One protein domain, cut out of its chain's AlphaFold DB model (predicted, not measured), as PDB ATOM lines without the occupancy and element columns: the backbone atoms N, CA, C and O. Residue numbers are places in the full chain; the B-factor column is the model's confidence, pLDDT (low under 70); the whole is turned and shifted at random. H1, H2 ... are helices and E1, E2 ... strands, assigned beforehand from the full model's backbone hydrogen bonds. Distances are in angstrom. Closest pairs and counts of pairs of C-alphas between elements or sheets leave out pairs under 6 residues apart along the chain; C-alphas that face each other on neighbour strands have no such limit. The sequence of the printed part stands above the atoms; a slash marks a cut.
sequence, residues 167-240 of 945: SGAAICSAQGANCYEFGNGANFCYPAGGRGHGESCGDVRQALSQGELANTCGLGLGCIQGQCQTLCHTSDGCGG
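This is residues 167 to 240 of the 945 residues of a protein of Bradymonadaceae bacterium (UniProt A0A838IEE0). This domain has little regular structure: two small two-stranded hairpins, E1 with E2 and E3 with E4, and one short helix, H1, are set among loops. Residues 192 to 203, without a named element, lead from the first hairpin to H1. Of 74 printed residues, 27 are in named elements, in the order E1, E2, H1, E3, E4; the class is mixed and both sheets are antiparallel. The whole is compact, with a radius of gyration of the C-alphas of 11.8 A and spans of 37 by 25 by 24 A.

E1, residues 177 to 181, begins at C-alpha (33.391, 2.826, -37.085). E2 is residues 187 to 191, H1 204 to 210 and E3 221 to 224. E4, residues 227 to 232, is 15.3 A long and ends at C-alpha (35.121, 3.616, -19.641).

In hairpin E1 and E2, N 178 and O 190 are 2.8 A apart, within hydrogen-bond range. In H1 every O i to N i+4 pair is within range. In hairpin E3 and E4, N 222 and O 229 are 2.9 A apart, within range. E1 and E3 are only just apart, closest 8.5 A.

The C-alphas of Gln 210 and Gly 240 are farthest apart, 37.0 A. The printed part has no cut; the link E2 to H1 is long. pLDDT is under 70 in 22 residues, among them 167 to 176.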
ATOM      1  N   SER A 167      30.198   6.876 -26.123       53.94
ATOM      2  CA  SER A 167      30.539   7.318 -27.481       53.94
ATOM      3  C   SER A 167      31.924   6.808 -27.904       53.94
ATOM      4  O   SER A 167      32.921   7.510 -27.778       53.94
ATOM      5  N   GLY A 168      31.995   5.566 -28.388       51.75
ATOM      6  CA  GLY A 168      33.192   4.990 -29.021       51.75
ATOM      7  C   GLY A 168      33.510   3.555 -28.599       51.75
ATOM      8  O   GLY A 168      34.175   2.840 -29.343       51.75
ATOM      9  N   ALA A 169      32.999   3.092 -27.450       52.62
ATOM     10  CA  ALA A 169      33.183   1.704 -27.006       52.62
ATOM     11  C   ALA A 169      32.101   0.738 -27.534       52.62
ATOM     12  O   ALA A 169      32.305  -0.476 -27.558       52.62
ATOM     13  N   ALA A 170      30.948   1.254 -27.979       59.16
ATOM     14  CA  ALA A 170      29.915   0.446 -28.620       59.16
ATOM     15  C   ALA A 170      30.327   0.073 -30.057       59.16
ATOM     16  O   ALA A 170      30.515   0.944 -30.907       59.16
ATOM     17  N   ILE A 171      30.448  -1.230 -30.332       56.56
ATOM     18  CA  ILE A 171      30.859  -1.744 -31.645       56.56
ATOM     19  C   ILE A 171      29.743  -1.506 -32.669       56.56
ATOM     20  O   ILE A 171      28.694  -2.151 -32.632       56.56
ATOM     21  N   CYS A 172      30.005  -0.612 -33.619       62.41
ATOM     22  CA  CYS A 172      29.203  -0.450 -34.822       62.41
ATOM     23  C   CYS A 172      29.184  -1.731 -35.670       62.41
ATOM     24  O   CYS A 172      30.171  -2.462 -35.756       62.41
ATOM     25  N   SER A 173      28.065  -1.990 -36.354       54.75
ATOM     26  CA  SER A 173      27.925  -3.142 -37.261       54.75
ATOM     27  C   SER A 173      28.910  -3.098 -38.442       54.75
ATOM     28  O   SER A 173      29.307  -4.145 -38.959       54.75
ATOM     29  N   ALA A 174      29.352  -1.896 -38.828       55.16
ATOM     30  CA  ALA A 174      30.464  -1.669 -39.739       55.16
ATOM     31  C   ALA A 174      31.818  -1.735 -39.005       55.16
ATOM     32  O   ALA A 174      32.075  -0.983 -38.063       55.16
ATOM     33  N   GLN A 175      32.720  -2.598 -39.484       58.53
ATOM     34  CA  GLN A 175      34.100  -2.668 -38.988       58.53
ATOM     35  C   GLN A 175      34.828  -1.339 -39.241       58.53
ATOM     36  O   GLN A 175      34.866  -0.867 -40.374       58.53
ATOM     37  N   GLY A 176      35.446  -0.766 -38.203       64.19
ATOM     38  CA  GLY A 176      36.205   0.486 -38.315       64.19
ATOM     39  C   GLY A 176      35.422   1.768 -38.005       64.19
ATOM     40  O   GLY A 176      35.974   2.849 -38.188       64.19
ATOM     41  N   ALA A 177      34.178   1.674 -37.526       70.56
ATOM     42  CA  ALA A 177      33.391   2.826 -37.085       70.56
ATOM     43  C   ALA A 177      33.303   2.931 -35.550       70.56
ATOM     44  O   ALA A 177      33.135   1.923 -34.862       70.56
ATOM     45  N   ASN A 178      33.370   4.164 -35.043       73.62
ATOM     46  CA  ASN A 178      33.014   4.528 -33.673       73.62
ATOM     47  C   ASN A 178      31.528   4.919 -33.613       73.62
ATOM     48  O   ASN A 178      30.991   5.539 -34.536       73.62
ATOM     49  N   CYS A 179      30.883   4.577 -32.500       74.69
ATOM     50  CA  CYS A 179      29.536   5.024 -32.154       74.69
ATOM     51  C   CYS A 179      29.592   6.402 -31.471       74.69
ATOM     52  O   CYS A 179      30.433   6.588 -30.594       74.69
ATOM     53  N   TYR A 180      28.715   7.345 -31.824       72.25
ATOM     54  CA  TYR A 180      28.700   8.696 -31.245       72.25
ATOM     55  C   TYR A 180      27.291   9.180 -30.879       72.25
ATOM     56  O   TYR A 180      26.368   9.102 -31.694       72.25
ATOM     57  N   GLU A 181      27.161   9.738 -29.672       69.56
ATOM     58  CA  GLU A 181      25.916  10.243 -29.088       69.56
ATOM     59  C   GLU A 181      25.616  11.703 -29.494       69.56
ATOM     60  O   GLU A 181      26.439  12.625 -29.386       69.56
ATOM     61  N   PHE A 182      24.383  11.930 -29.942       65.12
ATOM     62  CA  PHE A 182      23.835  13.251 -30.250       65.12
ATOM     63  C   PHE A 182      22.920  13.720 -29.113       65.12
ATOM     64  O   PHE A 182      22.433  12.919 -28.322       65.12
ATOM     65  N   GLY A 183      22.671  15.033 -29.023       55.25
ATOM     66  CA  GLY A 183      22.020  15.688 -27.871       55.25
ATOM     67  C   GLY A 183      20.568  15.288 -27.551       55.25
ATOM     68  O   GLY A 183      19.934  15.940 -26.731       55.25
ATOM     69  N   ASN A 184      20.036  14.246 -28.192       60.25
ATOM     70  CA  ASN A 184      18.746  13.618 -27.909       60.25
ATOM     71  C   ASN A 184      18.862  12.112 -27.553       60.25
ATOM     72  O   ASN A 184      17.854  11.403 -27.567       60.25
ATOM     73  N   GLY A 185      20.073  11.613 -27.274       60.62
ATOM     74  CA  GLY A 185      20.356  10.211 -26.931       60.62
ATOM     75  C   GLY A 185      20.397   9.244 -28.124       60.62
ATOM     76  O   GLY A 185      20.504   8.030 -27.937       60.62
ATOM     77  N   ALA A 186      20.292   9.745 -29.360       68.38
ATOM     78  CA  ALA A 186      20.459   8.931 -30.561       68.38
ATOM     79  C   ALA A 186      21.950   8.730 -30.890       68.38
ATOM     80  O   ALA A 186      22.765   9.639 -30.722       68.38
ATOM     81  N   ASN A 187      22.297   7.528 -31.353       73.75
ATOM     82  CA  ASN A 187      23.671   7.035 -31.445       73.75
ATOM     83  C   ASN A 187      24.001   6.577 -32.877       73.75
ATOM     84  O   ASN A 187      23.329   5.698 -33.416       73.75
ATOM     85  N   PHE A 188      25.027   7.164 -33.501       75.06
ATOM     86  CA  PHE A 188      25.331   6.974 -34.930       75.06
ATOM     87  C   PHE A 188      26.753   6.489 -35.189       75.06
ATOM     88  O   PHE A 188      27.665   6.753 -34.409       75.06
ATOM     89  N   CYS A 189      26.931   5.778 -36.301       75.75
ATOM     90  CA  CYS A 189      28.176   5.114 -36.655       75.75
ATOM     91  C   CYS A 189      28.956   5.919 -37.688       75.75
ATOM     92  O   CYS A 189      28.551   6.037 -38.843       75.75
ATOM     93  N   TYR A 190      30.128   6.409 -37.288       75.50
ATOM     94  CA  TYR A 190      31.031   7.142 -38.171       75.50
ATOM     95  C   TYR A 190      32.410   6.482 -38.210       75.50
ATOM     96  O   TYR A 190      32.844   5.949 -37.186       75.50
ATOM     97  N   PRO A 191      33.116   6.497 -39.359       76.56
ATOM     98  CA  PRO A 191      34.490   6.012 -39.445       76.56
ATOM     99  C   PRO A 191      35.346   6.576 -38.310       76.56
ATOM    100  O   PRO A 191      35.373   7.789 -38.100       76.56
ATOM    101  N   ALA A 192      36.019   5.690 -37.575       76.25
ATOM    102  CA  ALA A 192      36.950   6.099 -36.537       76.25
ATOM    103  C   ALA A 192      38.112   6.879 -37.167       76.25
ATOM    104  O   ALA A 192      38.538   6.586 -38.290       76.25
ATOM    105  N   GLY A 193      38.603   7.887 -36.453       83.38
ATOM    106  CA  GLY A 193      39.639   8.768 -36.964       83.38
ATOM    107  C   GLY A 193      41.038   8.163 -36.917       83.38
ATOM    108  O   GLY A 193      41.248   7.015 -36.520       83.38
ATOM    109  N   GLY A 194      42.020   8.947 -37.361       83.75
ATOM    110  CA  GLY A 194      43.409   8.498 -37.446       83.75
ATOM    111  C   GLY A 194      44.178   8.563 -36.127       83.75
ATOM    112  O   GLY A 194      45.274   8.007 -36.061       83.75
ATOM    113  N   ARG A 195      43.649   9.256 -35.107       85.44
ATOM    114  CA  ARG A 195      44.428   9.664 -33.931       85.44
ATOM    115  C   ARG A 195      44.556   8.566 -32.878       85.44
ATOM    116  O   ARG A 195      43.564   7.954 -32.472       85.44
ATOM    117  N   GLY A 196      45.794   8.332 -32.448       85.06
ATOM    118  CA  GLY A 196      46.158   7.379 -31.399       85.06
ATOM    119  C   GLY A 196      45.947   7.916 -29.979       85.06
ATOM    120  O   GLY A 196      45.645   9.088 -29.780       85.06
ATOM    121  N   HIS A 197      46.130   7.056 -28.974       83.62
ATOM    122  CA  HIS A 197      46.018   7.441 -27.561       83.62
ATOM    123  C   HIS A 197      47.018   8.552 -27.197       83.62
ATOM    124  O   HIS A 197      48.204   8.438 -27.503       83.62
ATOM    125  N   GLY A 198      46.547   9.605 -26.530       76.12
ATOM    126  CA  GLY A 198      47.334  10.791 -26.182       76.12
ATOM    127  C   GLY A 198      47.629  11.749 -27.346       76.12
ATOM    128  O   GLY A 198      48.212  12.805 -27.114       76.12
ATOM    129  N   GLU A 199      47.232  11.437 -28.585       80.06
ATOM    130  CA  GLU A 199      47.334  12.393 -29.692       80.06
ATOM    131  C   GLU A 199      46.228  13.455 -29.616       80.06
ATOM    132  O   GLU A 199      45.130  13.202 -29.113       80.06
ATOM    133  N   SER A 200      46.511  14.646 -30.151       79.44
ATOM    134  CA  SER A 200      45.523  15.725 -30.232       79.44
ATOM    135  C   SER A 200      44.425  15.424 -31.260       79.44
ATOM    136  O   SER A 200      44.693  14.863 -32.329       79.44
ATOM    137  N   CYS A 201      43.195  15.822 -30.936       81.19
ATOM    138  CA  CYS A 201      41.986  15.563 -31.711       81.19
ATOM    139  C   CYS A 201      41.069  16.786 -31.808       81.19
ATOM    140  O   CYS A 201      41.020  17.626 -30.910       81.19
ATOM    141  N   GLY A 202      40.311  16.857 -32.904       76.31
ATOM    142  CA  GLY A 202      39.215  17.809 -33.078       76.31
ATOM    143  C   GLY A 202      37.867  17.255 -32.603       76.31
ATOM    144  O   GLY A 202      37.673  16.038 -32.526       76.31
ATOM    145  N   ASP A 203      36.917  18.157 -32.343       74.94
ATOM    146  CA  ASP A 203      35.526  17.793 -32.063       74.94
ATOM    147  C   ASP A 203      34.907  16.998 -33.227       74.94
ATOM    148  O   ASP A 203      35.068  17.329 -34.405       74.94
ATOM    149  N   VAL A 204      34.165  15.944 -32.887       71.25
ATOM    150  CA  VAL A 204      33.598  15.008 -33.866       71.25
ATOM    151  C   VAL A 204      32.466  15.644 -34.672       71.25
ATOM    152  O   VAL A 204      32.342  15.358 -35.859       71.25
ATOM    153  N   ARG A 205      31.658  16.539 -34.088       68.88
ATOM    154  CA  ARG A 205      30.547  17.201 -34.795       68.88
ATOM    155  C   ARG A 205      31.086  18.219 -35.801       68.88
ATOM    156  O   ARG A 205      30.611  18.267 -36.938       68.88
ATOM    157  N   GLN A 206      32.130  18.957 -35.430       69.31
ATOM    158  CA  GLN A 206      32.884  19.818 -36.333       69.31
ATOM    159  C   GLN A 206      33.545  18.997 -37.451       69.31
ATOM    160  O   GLN A 206      33.319  19.296 -38.626       69.31
ATOM    161  N   ALA A 207      34.284  17.934 -37.118       70.25
ATOM    162  CA  ALA A 207      34.941  17.075 -38.104       70.25
ATOM    163  C   ALA A 207      33.942  16.432 -39.084       70.25
ATOM    164  O   ALA A 207      34.218  16.373 -40.280       70.25
ATOM    165  N   LEU A 208      32.753  16.030 -38.620       65.25
ATOM    166  CA  LEU A 208      31.657  15.559 -39.476       65.25
ATOM    167  C   LEU A 208      31.129  16.651 -40.413       65.25
ATOM    168  O   LEU A 208      30.886  16.375 -41.585       65.25
ATOM    169  N   SER A 209      30.991  17.889 -39.932       61.59
ATOM    170  CA  SER A 209      30.555  19.022 -40.766       61.59
ATOM    171  C   SER A 209      31.589  19.434 -41.828       61.59
ATOM    172  O   SER A 209      31.221  20.019 -42.846       61.59
ATOM    173  N   GLN A 210      32.868  19.114 -41.601       65.88
ATOM    174  CA  GLN A 210      34.004  19.459 -42.466       65.88
ATOM    175  C   GLN A 210      34.501  18.277 -43.326       65.88
ATOM    176  O   GLN A 210      35.248  18.484 -44.278       65.88
ATOM    177  N   GLY A 211      34.085  17.041 -43.024       65.38
ATOM    178  CA  GLY A 211      34.584  15.813 -43.657       65.38
ATOM    179  C   GLY A 211      35.948  15.330 -43.137       65.38
ATOM    180  O   GLY A 211      36.490  14.350 -43.648       65.38
ATOM    181  N   GLU A 212      36.511  15.973 -42.112       77.00
ATOM    182  CA  GLU A 212      37.876  15.749 -41.618       77.00
ATOM    183  C   GLU A 212      37.975  14.694 -40.499       77.00
ATOM    184  O   GLU A 212      38.710  14.861 -39.526       77.00
ATOM    185  N   LEU A 213      37.276  13.563 -40.633       76.75
ATOM    186  CA  LEU A 213      37.303  12.486 -39.627       76.75
ATOM    187  C   LEU A 213      38.714  11.946 -39.326       76.75
ATOM    188  O   LEU A 213      38.954  11.435 -38.242       76.75
ATOM    189  N   ALA A 214      39.695  12.125 -40.217       80.06
ATOM    190  CA  ALA A 214      41.096  11.799 -39.927       80.06
ATOM    191  C   ALA A 214      41.667  12.539 -38.692       80.06
ATOM    192  O   ALA A 214      42.604  12.039 -38.069       80.06
ATOM    193  N   ASN A 215      41.098  13.694 -38.323       79.06
ATOM    194  CA  ASN A 215      41.481  14.489 -37.154       79.06
ATOM    195  C   ASN A 215      40.744  14.098 -35.854       79.06
ATOM    196  O   ASN A 215      40.997  14.716 -34.820       79.06
ATOM    197  N   THR A 216      39.878  13.078 -35.867       83.25
ATOM    198  CA  THR A 216      39.239  12.530 -34.655       83.25
ATOM    199  C   THR A 216      39.964  11.275 -34.149       83.25
ATOM    200  O   THR A 216      40.928  10.792 -34.752       83.25
ATOM    201  N   CYS A 217      39.517  10.752 -33.008       84.19
ATOM    202  CA  CYS A 217      40.120   9.599 -32.345       84.19
ATOM    203  C   CYS A 217      39.790   8.254 -33.004       84.19
ATOM    204  O   CYS A 217      38.703   8.059 -33.557       84.19
ATOM    205  N   GLY A 218      40.741   7.322 -32.910       82.94
ATOM    206  CA  GLY A 218      40.602   5.942 -33.370       82.94
ATOM    207  C   GLY A 218      39.596   5.101 -32.574       82.94
ATOM    208  O   GLY A 218      38.872   5.588 -31.704       82.94
ATOM    209  N   LEU A 219      39.536   3.806 -32.894       79.94
ATOM    210  CA  LEU A 219      38.575   2.867 -32.298       79.94
ATOM    211  C   LEU A 219      38.709   2.783 -30.770       79.94
ATOM    212  O   LEU A 219      39.799   2.523 -30.264       79.94
ATOM    213  N   GLY A 220      37.593   2.945 -30.051       74.12
ATOM    214  CA  GLY A 220      37.551   2.865 -28.583       74.12
ATOM    215  C   GLY A 220      38.104   4.091 -27.840       74.12
ATOM    216  O   GLY A 220      38.176   4.070 -26.612       74.12
ATOM    217  N   LEU A 221      38.481   5.151 -28.565       81.50
ATOM    218  CA  LEU A 221      39.041   6.383 -28.011       81.50
ATOM    219  C   LEU A 221      38.065   7.560 -28.172       81.50
ATOM    220  O   LEU A 221      37.498   7.766 -29.246       81.50
ATOM    221  N   GLY A 222      37.915   8.361 -27.118       78.69
ATOM    222  CA  GLY A 222      37.140   9.603 -27.113       78.69
ATOM    223  C   GLY A 222      38.035  10.836 -27.085       78.69
ATOM    224  O   GLY A 222      39.132  10.790 -26.535       78.69
ATOM    225  N   CYS A 223      37.567  11.945 -27.661       78.19
ATOM    226  CA  CYS A 223      38.294  13.213 -27.629       78.19
ATOM    227  C   CYS A 223      37.958  13.981 -26.342       78.19
ATOM    228  O   CYS A 223      36.955  14.688 -26.281       78.19
ATOM    229  N   ILE A 224      38.782  13.816 -25.307       78.25
ATOM    230  CA  ILE A 224      38.615  14.445 -23.993       78.25
ATOM    231  C   ILE A 224      39.601  15.608 -23.883       78.25
ATOM    232  O   ILE A 224      40.807  15.415 -24.021       78.25
ATOM    233  N   GLN A 225      39.092  16.826 -23.674       72.69
ATOM    234  CA  GLN A 225      39.892  18.063 -23.612       72.69
ATOM    235  C   GLN A 225      40.890  18.234 -24.787       72.69
ATOM    236  O   GLN A 225      41.988  18.758 -24.622       72.69
ATOM    237  N   GLY A 226      40.523  17.773 -25.991       74.81
ATOM    238  CA  GLY A 226      41.375  17.861 -27.185       74.81
ATOM    239  C   GLY A 226      42.479  16.801 -27.290       74.81
ATOM    240  O   GLY A 226      43.319  16.915 -28.183       74.81
ATOM    241  N   GLN A 227      42.480  15.769 -26.433       82.56
ATOM    242  CA  GLN A 227      43.347  14.585 -26.534       82.56
ATOM    243  C   GLN A 227      42.535  13.280 -26.585       82.56
ATOM    244  O   GLN A 227      41.485  13.154 -25.955       82.56
ATOM    245  N   CYS A 228      43.027  12.280 -27.315       84.19
ATOM    246  CA  CYS A 228      42.369  10.977 -27.411       84.19
ATOM    247  C   CYS A 228      42.645  10.090 -26.192       84.19
ATOM    248  O   CYS A 228      43.764   9.605 -26.030       84.19
ATOM    249  N   GLN A 229      41.619   9.824 -25.384       86.25
ATOM    250  CA  GLN A 229      41.695   8.979 -24.187       86.25
ATOM    251  C   GLN A 229      40.848   7.710 -24.338       86.25
ATOM    252  O   GLN A 229      39.840   7.702 -25.050       86.25
ATOM    253  N   THR A 230      41.239   6.631 -23.658       86.75
ATOM    254  CA  THR A 230      40.437   5.393 -23.586       86.75
ATOM    255  C   THR A 230      39.177   5.639 -22.757       86.75
ATOM    256  O   THR A 230      39.282   6.142 -21.645       86.75
ATOM    257  N   LEU A 231      37.988   5.294 -23.264       82.62
ATOM    258  CA  LEU A 231      36.720   5.541 -22.557       82.62
ATOM    259  C   LEU A 231      36.251   4.347 -21.713       82.62
ATOM    260  O   LEU A 231      36.527   3.194 -22.043       82.62
ATOM    261  N   CYS A 232      35.502   4.619 -20.640       83.25
ATOM    262  CA  CYS A 232      35.121   3.616 -19.641       83.25
ATOM    263  C   CYS A 232      33.810   3.943 -18.893       83.25
ATOM    264  O   CYS A 232      33.265   5.043 -18.983       83.25
ATOM    265  N   HIS A 233      33.325   2.969 -18.113       77.69
ATOM    266  CA  HIS A 233      32.231   3.129 -17.133       77.69
ATOM    267  C   HIS A 233      32.625   2.740 -15.701       77.69
ATOM    268  O   HIS A 233      31.990   3.170 -14.742       77.69
ATOM    269  N   THR A 234      33.630   1.878 -15.554       81.25
ATOM    270  CA  THR A 234      34.152   1.379 -14.280       81.25
ATOM    271  C   THR A 234      35.656   1.184 -14.418       81.25
ATOM    272  O   THR A 234      36.144   0.904 -15.517       81.25
ATOM    273  N   SER A 235      36.397   1.295 -13.315       84.00
ATOM    274  CA  SER A 235      37.858   1.108 -13.308       84.00
ATOM    275  C   SER A 235      38.287  -0.299 -13.754       84.00
ATOM    276  O   SER A 235      39.377  -0.454 -14.288       84.00
ATOM    277  N   ASP A 236      37.407  -1.305 -13.649       80.88
ATOM    278  CA  ASP A 236      37.621  -2.657 -14.198       80.88
ATOM    279  C   ASP A 236      37.830  -2.676 -15.730       80.88
ATOM    280  O   ASP A 236      38.318  -3.666 -16.276       80.88
ATOM    281  N   GLY A 237      37.426  -1.613 -16.438       74.25
ATOM    282  CA  GLY A 237      37.676  -1.424 -17.870       74.25
ATOM    283  C   GLY A 237      39.029  -0.785 -18.200       74.25
ATOM    284  O   GLY A 237      39.387  -0.725 -19.376       74.25
ATOM    285  N   CYS A 238      39.769  -0.314 -17.194       83.88
ATOM    286  CA  CYS A 238      41.040   0.389 -17.340       83.88
ATOM    287  C   CYS A 238      42.245  -0.534 -17.084       83.88
ATOM    288  O   CYS A 238      42.117  -1.638 -16.549       83.88
ATOM    289  N   GLY A 239      43.426  -0.126 -17.558       81.75
ATOM    290  CA  GLY A 239      44.620  -0.970 -17.581       81.75
ATOM    291  C   GLY A 239      45.691  -0.533 -16.584       81.75
ATOM    292  O   GLY A 239      46.156   0.597 -16.626       81.75
ATOM    293  N   GLY A 240      46.172  -1.461 -15.753       83.88
ATOM    294  CA  GLY A 240      47.275  -1.191 -14.826       83.88
ATOM    295  C   GLY A 240      46.806  -0.462 -13.569       83.88
ATOM    296  O   GLY A 240      45.985  -1.009 -12.839       83.88
TER     297      GLY A 240